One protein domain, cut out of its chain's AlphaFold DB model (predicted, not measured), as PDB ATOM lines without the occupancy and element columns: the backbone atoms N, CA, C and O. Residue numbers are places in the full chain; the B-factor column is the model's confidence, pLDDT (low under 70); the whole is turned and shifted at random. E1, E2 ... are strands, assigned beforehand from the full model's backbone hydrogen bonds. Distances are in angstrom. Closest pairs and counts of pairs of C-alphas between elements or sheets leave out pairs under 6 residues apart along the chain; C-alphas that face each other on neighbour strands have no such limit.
ATOM      1  N   PHE A  27     147.574 217.471 284.413       68.62
ATOM      2  CA  PHE A  27     146.683 216.316 284.473       68.62
ATOM      3  C   PHE A  27     147.447 215.049 284.088       68.62
ATOM      4  O   PHE A  27     148.134 215.017 283.069       68.62
ATOM      5  N   TYR A  28     147.302 214.003 284.896       74.25
ATOM      6  CA  TYR A  28     147.886 212.694 284.638       74.25
ATOM      7  C   TYR A  28     146.780 211.648 284.610       74.25
ATOM      8  O   TYR A  28     146.209 211.330 285.655       74.25
ATOM      9  N   ASP A  29     146.495 211.097 283.433       77.38
ATOM     10  CA  ASP A  29     145.580 209.962 283.311       77.38
ATOM     11  C   ASP A  29     146.115 208.748 284.067       77.38
ATOM     12  O   ASP A  29     147.267 208.348 283.894       77.38
ATOM     13  N   ILE A  30     145.249 208.130 284.867       84.12
ATOM     14  CA  ILE A  30     145.513 206.837 285.499       84.12
ATOM     15  C   ILE A  30     144.764 205.749 284.730       84.12
ATOM     16  O   ILE A  30     145.372 204.793 284.256       84.12
ATOM     17  N   SER A  31     143.444 205.886 284.596       88.62
ATOM     18  CA  SER A  31     142.605 204.892 283.927       88.62
ATOM     19  C   SER A  31     141.313 205.503 283.399       88.62
ATOM     20  O   SER A  31     140.794 206.486 283.926       88.62
ATOM     21  N   ARG A  32     140.803 204.906 282.325       91.00
ATOM     22  CA  ARG A  32     139.499 205.181 281.718       91.00
ATOM     23  C   ARG A  32     138.890 203.821 281.410       91.00
ATOM     24  O   ARG A  32     139.514 203.063 280.668       91.00
ATOM     25  N   ASP A  33     137.769 203.471 282.034       95.00
ATOM     26  CA  ASP A  33     137.186 202.141 281.848       95.00
ATOM     27  C   ASP A  33     135.686 202.063 282.157       95.00
ATOM     28  O   ASP A  33     135.132 202.899 282.867       95.00
ATOM     29  N   TYR A  34     135.036 201.018 281.650       97.38
ATOM     30  CA  TYR A  34     133.715 200.594 282.088       97.38
ATOM     31  C   TYR A  34     133.830 199.606 283.247       97.38
ATOM     32  O   TYR A  34     134.584 198.636 283.177       97.38
ATOM     33  N   VAL A  35     133.028 199.813 284.286       96.38
ATOM     34  CA  VAL A  35     132.935 198.924 285.444       96.38
ATOM     35  C   VAL A  35     131.485 198.545 285.716       96.38
ATOM     36  O   VAL A  35     130.569 199.363 285.594       96.38
ATOM     37  N   THR A  36     131.271 197.301 286.130       96.31
ATOM     38  CA  THR A  36     129.960 196.827 286.577       96.31
ATOM     39  C   THR A  36     129.838 197.033 288.080       96.31
ATOM     40  O   THR A  36     130.637 196.511 288.856       96.31
ATOM     41  N   LYS A  37     128.817 197.779 288.502       95.56
ATOM     42  CA  LYS A  37     128.427 197.950 289.906       95.56
ATOM     43  C   LYS A  37     127.082 197.269 290.152       95.56
ATOM     44  O   LYS A  37     126.397 196.856 289.219       95.56
ATOM     45  N   LYS A  38     126.689 197.162 291.425       93.62
ATOM     46  CA  LYS A  38     125.458 196.472 291.852       93.62
ATOM     47  C   LYS A  38     124.204 196.941 291.099       93.62
ATOM     48  O   LYS A  38     123.294 196.149 290.889       93.62
ATOM     49  N   ASP A  39     124.146 198.214 290.726       93.88
ATOM     50  CA  ASP A  39     122.979 198.857 290.127       93.88
ATOM     51  C   ASP A  39     123.160 199.219 288.639       93.88
ATOM     52  O   ASP A  39     122.345 199.970 288.095       93.88
ATOM     53  N   GLY A  40     124.207 198.710 287.977       96.56
ATOM     54  CA  GLY A  40     124.399 198.848 286.532       96.56
ATOM     55  C   GLY A  40     125.845 199.082 286.100       96.56
ATOM     56  O   GLY A  40     126.791 198.890 286.863       96.56
ATOM     57  N   ILE A  41     126.005 199.511 284.849       98.31
ATOM     58  CA  ILE A  41     127.303 199.833 284.250       98.31
ATOM     59  C   ILE A  41     127.653 201.298 284.515       98.31
ATOM     60  O   ILE A  41     126.802 202.185 284.422       98.31
ATOM     61  N   TYR A  42     128.920 201.550 284.826       98.19
ATOM     62  CA  TYR A  42     129.489 202.873 285.045       98.19
ATOM     63  C   TYR A  42     130.711 203.062 284.157       98.19
ATOM     64  O   TYR A  42     131.467 202.125 283.932       98.19
ATOM     65  N   TYR A  43     130.913 204.283 283.683       97.69
ATOM     66  CA  TYR A  43     132.166 204.723 283.095       97.69
ATOM     67  C   TYR A  43     132.974 205.458 284.168       97.69
ATOM     68  O   TYR A  43     132.477 206.414 284.771       97.69
ATOM     69  N   GLU A  44     134.194 205.000 284.424       96.38
ATOM     70  CA  GLU A  44     135.108 205.560 285.415       96.38
ATOM     71  C   GLU A  44     136.316 206.218 284.760       96.38
ATOM     72  O   GLU A  44     136.889 205.711 283.793       96.38
ATOM     73  N   TYR A  45     136.705 207.362 285.316       91.31
ATOM     74  CA  TYR A  45     137.882 208.114 284.920       91.31
ATOM     75  C   TYR A  45     138.703 208.466 286.157       91.31
ATOM     76  O   TYR A  45     138.275 209.259 286.995       91.31
ATOM     77  N   SER A  46     139.887 207.869 286.261       90.19
ATOM     78  CA  SER A  46     140.838 208.145 287.329       90.19
ATOM     79  C   SER A  46     141.995 208.995 286.814       90.19
ATOM     80  O   SER A  46     142.592 208.684 285.779       90.19
ATOM     81  N   TYR A  47     142.353 210.038 287.559       85.50
ATOM     82  CA  TYR A  47     143.433 210.957 287.212       85.50
ATOM     83  C   TYR A  47     144.150 211.499 288.457       85.50
ATOM     84  O   TYR A  47     143.626 211.470 289.574       85.50
ATOM     85  N   LYS A  48     145.370 212.007 288.266       83.56
ATOM     86  CA  LYS A  48     146.064 212.872 289.230       83.56
ATOM     87  C   LYS A  48     146.121 214.282 288.678       83.56
ATOM     88  O   LYS A  48     146.182 214.490 287.468       83.56
ATOM     89  N   THR A  49     146.152 215.244 289.579       75.94
ATOM     90  CA  THR A  49     146.364 216.648 289.248       75.94
ATOM     91  C   THR A  49     147.427 217.226 290.176       75.94
ATOM     92  O   THR A  49     147.698 216.663 291.238       75.94
ATOM     93  N   THR A  50     148.076 218.314 289.776       74.44
ATOM     94  CA  THR A  50     149.002 219.058 290.639       74.44
ATOM     95  C   THR A  50     148.364 220.344 291.139       74.44
ATOM     96  O   THR A  50     147.751 221.070 290.358       74.44
ATOM     97  N   GLN A  51     148.580 220.692 292.399       72.88
ATOM     98  CA  GLN A  51     148.233 222.002 292.954       72.88
ATOM     99  C   GLN A  51     149.509 222.807 293.222       72.88
ATOM    100  O   GLN A  51     150.543 222.238 293.575       72.88
ATOM    101  N   ASN A  52     149.443 224.125 293.022       69.56
ATOM    102  CA  ASN A  52     150.523 225.030 293.398       69.56
ATOM    103  C   ASN A  52     150.262 225.544 294.816       69.56
ATOM    104  O   ASN A  52     149.330 226.316 295.031       69.56
ATOM    105  N   ASN A  53     151.107 225.124 295.751       72.62
ATOM    106  CA  ASN A  53     151.097 225.564 297.136       72.62
ATOM    107  C   ASN A  53     152.351 226.412 297.377       72.62
ATOM    108  O   ASN A  53     153.452 225.883 297.522       72.62
ATOM    109  N   ASN A  54     152.193 227.740 297.403       76.44
ATOM    110  CA  ASN A  54     153.269 228.705 297.677       76.44
ATOM    111  C   ASN A  54     154.519 228.532 296.789       76.44
ATOM    112  O   ASN A  54     155.650 228.591 297.268       76.44
ATOM    113  N   GLY A  55     154.328 228.304 295.487       73.88
ATOM    114  CA  GLY A  55     155.417 228.146 294.517       73.88
ATOM    115  C   GLY A  55     155.946 226.715 294.387       73.88
ATOM    116  O   GLY A  55     156.795 226.462 293.534       73.88
ATOM    117  N   LYS A  56     155.429 225.767 295.178       73.44
ATOM    118  CA  LYS A  56     155.742 224.341 295.067       73.44
ATOM    119  C   LYS A  56     154.578 223.590 294.423       73.44
ATOM    120  O   LYS A  56     153.438 223.685 294.867       73.44
ATOM    121  N   MET A  57     154.883 222.821 293.382       73.12
ATOM    122  CA  MET A  57     153.925 221.926 292.733       73.12
ATOM    123  C   MET A  57     153.837 220.616 293.514       73.12
ATOM    124  O   MET A  57     154.841 219.923 293.677       73.12
ATOM    125  N   GLU A  58     152.643 220.266 293.981       77.25
ATOM    126  CA  GLU A  58     152.392 219.036 294.732       77.25
ATOM    127  C   GLU A  58     151.338 218.182 294.025       77.25
ATOM    128  O   GLU A  58     150.330 218.696 293.540       77.25
ATOM    129  N   LEU A  59     151.581 216.869 293.948       77.19
ATOM    130  CA  LEU A  59     150.620 215.911 293.402       77.19
ATOM    131  C   LEU A  59     149.477 215.706 294.396       77.19
ATOM    132  O   LEU A  59     149.701 215.360 295.555       77.19
ATOM    133  N   ILE A  60     148.253 215.866 293.915       78.69
ATOM    134  CA  ILE A  60     147.033 215.572 294.662       78.69
ATOM    135  C   ILE A  60     146.766 214.059 294.563       78.69
ATOM    136  O   ILE A  60     147.096 213.451 293.535       78.69
ATOM    137  N   PRO A  61     146.179 213.432 295.603       79.81
ATOM    138  CA  PRO A  61     145.757 212.035 295.558       79.81
ATOM    139  C   PRO A  61     144.883 211.702 294.343       79.81
ATOM    140  O   PRO A  61     144.224 212.569 293.775       79.81
ATOM    141  N   ASN A  62     144.868 210.418 293.972       85.94
ATOM    142  CA  ASN A  62     144.075 209.902 292.856       85.94
ATOM    143  C   ASN A  62     142.605 210.314 293.000       85.94
ATOM    144  O   ASN A  62     141.935 209.902 293.949       85.94
ATOM    145  N   VAL A  63     142.099 211.074 292.032       86.06
ATOM    146  CA  VAL A  63     140.669 211.360 291.903       86.06
ATOM    147  C   VAL A  63     140.080 210.319 290.963       86.06
ATOM    148  O   VAL A  63     140.690 210.000 289.947       86.06
ATOM    149  N   THR A  64     138.925 209.755 291.313       90.62
ATOM    150  CA  THR A  64     138.156 208.872 290.426       90.62
ATOM    151  C   THR A  64     136.749 209.416 290.294       90.62
ATOM    152  O   THR A  64     136.002 209.471 291.269       90.62
ATOM    153  N   GLU A  65     136.395 209.807 289.078       92.19
ATOM    154  CA  GLU A  65     135.034 210.157 288.706       92.19
ATOM    155  C   GLU A  65     134.326 208.917 288.170       92.19
ATOM    156  O   GLU A  65     134.906 208.124 287.431       92.19
ATOM    157  N   SER A  66     133.060 208.741 288.538       95.81
ATOM    158  CA  SER A  66     132.249 207.603 288.115       95.81
ATOM    159  C   SER A  66     130.891 208.097 287.649       95.81
ATOM    160  O   SER A  66     130.176 208.760 288.397       95.81
ATOM    161  N   SER A  67     130.535 207.780 286.408       96.94
ATOM    162  CA  SER A  67     129.272 208.180 285.790       96.94
ATOM    163  C   SER A  67     128.488 206.954 285.359       96.94
ATOM    164  O   SER A  67     128.999 206.123 284.611       96.94
ATOM    165  N   LYS A  68     127.232 206.840 285.800       97.31
ATOM    166  CA  LYS A  68     126.356 205.743 285.377       97.31
ATOM    167  C   LYS A  68     126.115 205.818 283.868       97.31
ATOM    168  O   LYS A  68     125.820 206.890 283.341       97.31
ATOM    169  N   VAL A  69     126.221 204.683 283.183       97.56
ATOM    170  CA  VAL A  69     125.875 204.555 281.764       97.56
ATOM    171  C   VAL A  69     124.367 204.333 281.678       97.56
ATOM    172  O   VAL A  69     123.869 203.208 281.704       97.56
ATOM    173  N   THR A  70     123.614 205.429 281.687       93.19
ATOM    174  CA  THR A  70     122.148 205.380 281.725       93.19
ATOM    175  C   THR A  70     121.594 204.626 280.517       93.19
ATOM    176  O   THR A  70     121.915 204.944 279.375       93.19
ATOM    177  N   GLY A  71     120.729 203.644 280.776       90.25
ATOM    178  CA  GLY A  71     120.096 202.823 279.740       90.25
ATOM    179  C   GLY A  71     120.882 201.577 279.323       90.25
ATOM    180  O   GLY A  71     120.333 200.785 278.564       90.25
ATOM    181  N   ALA A  72     122.102 201.377 279.841       97.25
ATOM    182  CA  ALA A  72     122.885 200.168 279.597       97.25
ATOM    183  C   ALA A  72     122.232 198.927 280.207       97.25
ATOM    184  O   ALA A  72     121.992 198.865 281.416       97.25
ATOM    185  N   ASP A  73     122.004 197.916 279.371       97.75
ATOM    186  CA  ASP A  73     121.642 196.584 279.839       97.75
ATOM    187  C   ASP A  73     122.892 195.856 280.345       97.75
ATOM    188  O   ASP A  73     123.657 195.280 279.573       97.75
ATOM    189  N   ALA A  74     123.088 195.862 281.664       96.69
ATOM    190  CA  ALA A  74     124.242 195.240 282.303       96.69
ATOM    191  C   ALA A  74     124.377 193.734 282.015       96.69
ATOM    192  O   ALA A  74     125.490 193.219 282.054       96.69
ATOM    193  N   ALA A  75     123.280 193.026 281.711       96.75
ATOM    194  CA  ALA A  75     123.332 191.595 281.412       96.75
ATOM    195  C   ALA A  75     123.934 191.307 280.030       96.75
ATOM    196  O   ALA A  75     124.419 190.202 279.786       96.75
ATOM    197  N   THR A  76     123.881 192.280 279.119       98.06
ATOM    198  CA  THR A  76     124.340 192.121 277.735       98.06
ATOM    199  C   THR A  76     125.402 193.136 277.329       98.06
ATOM    200  O   THR A  76     125.814 193.160 276.171       98.06
ATOM    201  N   PHE A  77     125.860 193.946 278.285       98.44
ATOM    202  CA  PHE A  77     126.889 194.943 278.068       98.44
ATOM    203  C   PHE A  77     128.242 194.289 277.783       98.44
ATOM    204  O   PHE A  77     128.754 193.474 278.549       98.44
ATOM    205  N   GLU A  78     128.848 194.717 276.691       97.94
ATOM    206  CA  GLU A  78     130.159 194.339 276.212       97.94
ATOM    207  C   GLU A  78     131.026 195.595 276.142       97.94
ATOM    208  O   GLU A  78     130.735 196.553 275.417       97.94
ATOM    209  N   LYS A  79     132.125 195.585 276.891       97.31
ATOM    210  CA  LYS A  79     133.188 196.578 276.753       97.31
ATOM    211  C   LYS A  79     133.958 196.290 275.464       97.31
ATOM    212  O   LYS A  79     134.577 195.236 275.347       97.31
ATOM    213  N   ILE A  80     133.974 197.251 274.544       96.25
ATOM    214  CA  ILE A  80     134.728 197.160 273.285       96.25
ATOM    215  C   ILE A  80     136.151 197.680 273.502       96.25
ATOM    216  O   ILE A  80     137.130 197.030 273.148       96.25
ATOM    217  N   ASN A  81     136.280 198.866 274.099       93.56
ATOM    218  CA  ASN A  81     137.562 199.451 274.482       93.56
ATOM    219  C   ASN A  81     137.377 200.423 275.660       93.56
ATOM    220  O   ASN A  81     136.320 200.466 276.285       93.56
ATOM    221  N   LYS A  82     138.414 201.207 275.980       91.94
ATOM    222  CA  LYS A  82     138.380 202.159 277.101       91.94
ATOM    223  C   LYS A  82     137.345 203.277 276.959       91.94
ATOM    224  O   LYS A  82     137.079 203.930 277.952       91.94
ATOM    225  N   PHE A  83     136.780 203.520 275.773       93.69
ATOM    226  CA  PHE A  83     135.734 204.527 275.539       93.69
ATOM    227  C   PHE A  83     134.456 203.954 274.944       93.69
ATOM    228  O   PHE A  83     133.398 204.532 275.160       93.69
ATOM    229  N   LEU A  84     134.519 202.841 274.217       96.38
ATOM    230  CA  LEU A  84     133.369 202.242 273.551       96.38
ATOM    231  C   LEU A  84     132.861 201.019 274.305       96.38
ATOM    232  O   LEU A  84     133.630 200.139 274.692       96.38
ATOM    233  N   GLY A  85     131.547 200.954 274.462       97.00
ATOM    234  CA  GLY A  85     130.836 199.772 274.928       97.00
ATOM    235  C   GLY A  85     129.549 199.603 274.138       97.00
ATOM    236  O   GLY A  85     129.076 200.551 273.517       97.00
ATOM    237  N   LYS A  86     128.973 198.410 274.137       97.88
ATOM    238  CA  LYS A  86     127.673 198.144 273.514       97.88
ATOM    239  C   LYS A  86     126.860 197.197 274.369       97.88
ATOM    240  O   LYS A  86     127.427 196.385 275.078       97.88
ATOM    241  N   ASP A  87     125.548 197.259 274.262       98.44
ATOM    242  CA  ASP A  87     124.668 196.167 274.671       98.44
ATOM    243  C   ASP A  87     123.916 195.631 273.441       98.44
ATOM    244  O   ASP A  87     124.224 195.995 272.299       98.44
ATOM    245  N   LYS A  88     122.931 194.746 273.634       97.44
ATOM    246  CA  LYS A  88     122.143 194.196 272.513       97.44
ATOM    247  C   LYS A  88     121.423 195.245 271.660       97.44
ATOM    248  O   LYS A  88     121.040 194.922 270.542       97.44
ATOM    249  N   LYS A  89     121.197 196.455 272.174       97.19
ATOM    250  CA  LYS A  89     120.416 197.505 271.511       97.19
ATOM    251  C   LYS A  89     121.255 198.728 271.154       97.19
ATOM    252  O   LYS A  89     121.085 199.287 270.075       97.19
ATOM    253  N   ASN A  90     122.115 199.166 272.062       97.44
ATOM    254  CA  ASN A  90     122.736 200.480 272.041       97.44
ATOM    255  C   ASN A  90     124.260 200.380 272.007       97.44
ATOM    256  O   ASN A  90     124.869 199.502 272.617       97.44
ATOM    257  N   LEU A  91     124.866 201.349 271.338       97.25
ATOM    258  CA  LEU A  91     126.287 201.644 271.359       97.25
ATOM    259  C   LEU A  91     126.528 202.862 272.256       97.25
ATOM    260  O   LEU A  91     125.765 203.833 272.226       97.25
ATOM    261  N   TYR A  92     127.607 202.819 273.027       97.25
ATOM    262  CA  TYR A  92     127.965 203.809 274.031       97.25
ATOM    263  C   TYR A  92     129.363 204.366 273.774       97.25
ATOM    264  O   TYR A  92     130.298 203.612 273.500       97.25
ATOM    265  N   TYR A  93     129.509 205.681 273.927       95.75
ATOM    266  CA  TYR A  93     130.799 206.351 274.078       95.75
ATOM    267  C   TYR A  93     130.852 206.998 275.458       95.75
ATOM    268  O   TYR A  93     130.066 207.899 275.775       95.75
ATOM    269  N   LYS A  94     131.779 206.532 276.295       95.12
ATOM    270  CA  LYS A  94     131.830 206.836 277.728       95.12
ATOM    271  C   LYS A  94     130.466 206.526 278.368       95.12
ATOM    272  O   LYS A  94     129.919 205.446 278.206       95.12
ATOM    273  N   ASN A  95     129.858 207.473 279.069       96.12
ATOM    274  CA  ASN A  95     128.550 207.292 279.693       96.12
ATOM    275  C   ASN A  95     127.346 207.632 278.791       96.12
ATOM    276  O   ASN A  95     126.222 207.673 279.292       96.12
ATOM    277  N   LYS A  96     127.548 207.906 277.495       95.56
ATOM    278  CA  LYS A  96     126.486 208.360 276.583       95.56
ATOM    279  C   LYS A  96     126.116 207.287 275.566       95.56
ATOM    280  O   LYS A  96     127.001 206.689 274.963       95.56
ATOM    281  N   VAL A  97     124.819 207.122 275.307       95.88
ATOM    282  CA  VAL A  97     124.322 206.407 274.119       95.88
ATOM    283  C   VAL A  97     124.642 207.247 272.883       95.88
ATOM    284  O   VAL A  97     124.293 208.426 272.843       95.88
ATOM    285  N   ILE A  98     125.280 206.647 271.880       95.06
ATOM    286  CA  ILE A  98     125.612 207.320 270.611       95.06
ATOM    287  C   ILE A  98     124.812 206.789 269.418       95.06
ATOM    288  O   ILE A  98     124.741 207.444 268.384       95.06
ATOM    289  N   GLY A  99     124.162 205.635 269.559       93.81
ATOM    290  CA  GLY A  99     123.306 205.058 268.528       93.81
ATOM    291  C   GLY A  99     122.983 203.602 268.825       93.81
ATOM    292  O   GLY A  99     123.218 203.126 269.937       93.81
ATOM    293  N   LYS A 100     122.454 202.882 267.835       95.88
ATOM    294  CA  LYS A 100     122.231 201.438 267.950       95.88
ATOM    295  C   LYS A 100     123.547 200.664 267.863       95.88
ATOM    296  O   LYS A 100     124.503 201.132 267.243       95.88
ATOM    297  N   SER A 101     123.586 199.483 268.472       96.81
ATOM    298  CA  SER A 101     124.707 198.541 268.330       96.81
ATOM    299  C   SER A 101     124.629 197.695 267.058       96.81
ATOM    300  O   SER A 101     125.625 197.096 266.654       96.81
ATOM    301  N   GLU A 102     123.467 197.653 266.410       97.19
ATOM    302  CA  GLU A 102     123.279 196.983 265.128       97.19
ATOM    303  C   GLU A 102     124.181 197.591 264.045       97.19
ATOM    304  O   GLU A 102     124.265 198.810 263.892       97.19
TER     305      GLU A 102
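What this domain is: This is residues 27 to 102 of the 265 residues of an uncharacterized protein of Sebaldella termitidis (strain ATCC 33386 / NCTC 11300) (UniProt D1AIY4). A long, twisted ribbon makes the longest axis of the domain: E2 runs through it, with E1 along one side of E2 and E4 and E3, one beyond the other, along the other side. Near the end of the ribbon where E1 turns into E2 lies a small sheet, E5 E6 E7, while the hairpin of E2 and E3 makes the far end. The printed part has 76 residues, with no named helix and seven strands, E1 to E7 in chain order; the ribbon is a branched sheet, the small one has the order E5, E6, E7, and both are antiparallel. The class is all strand. The whole is loose, with a radius of gyration of the C-alphas of 15.7 A, and the C-alphas span 54 by 23 by 15 A.

Where its parts are: The longest strand, E2, residues 40 to 53, measures 39.2 A from first to last C-alpha, from (124.399, 198.848, 286.532) to (151.097, 225.564, 297.136). E1, residues 27 to 37, measures 26.5 A, begins with C-alpha 27 at (146.683, 216.316, 284.473) and bends by 60 degrees at residue 34. E4, residues 63 to 68, measures 16.7 A, and E3 is residues 56 to 59. E5 is residues 84 to 86, E6 residues 90 to 93, and E7 residues 96 to 100, ending with C-alpha 100 at (122.231, 201.438, 267.950).

How they stand to each other: E2 has three neighbours in staggered pairing. E1, beside residues 40 to 49, is on one side; N 35 and O 42 are 2.8 A apart, within hydrogen-bond range. On the other side are E4, beside residues 42 to 47, with N 45 and O 65 at 2.9 A, and E3, beside residues 49 to 53, with N 51 and O 58 at 2.9 A. E1 E2 E3 is a meander, each strand the antiparallel neighbour of the one before, and so is E5 E6 E7. In the latter, N 92 and O 85 are 2.7 A apart, and N 91 and O 99 are 2.8 A apart. Residues 78 to 79 pair antiparallel with residues 85 to 86 of E5. Between the sheets, the closest C-alphas of E1 and E5 are those of Tyr 34 and Gly 85, 7.8 A apart; E2 and E4 are each apart from E6 and E7.

The domain as a whole: The C-alphas farthest apart are those of Asn 54 and Glu 102, at 54.5 A. The printed part has no cut. The link from E4 to E5, residues 69 to 83, is long; the others are tight. Mean pLDDT of the printed part is 90.5, with residues 27 and 52 under 70.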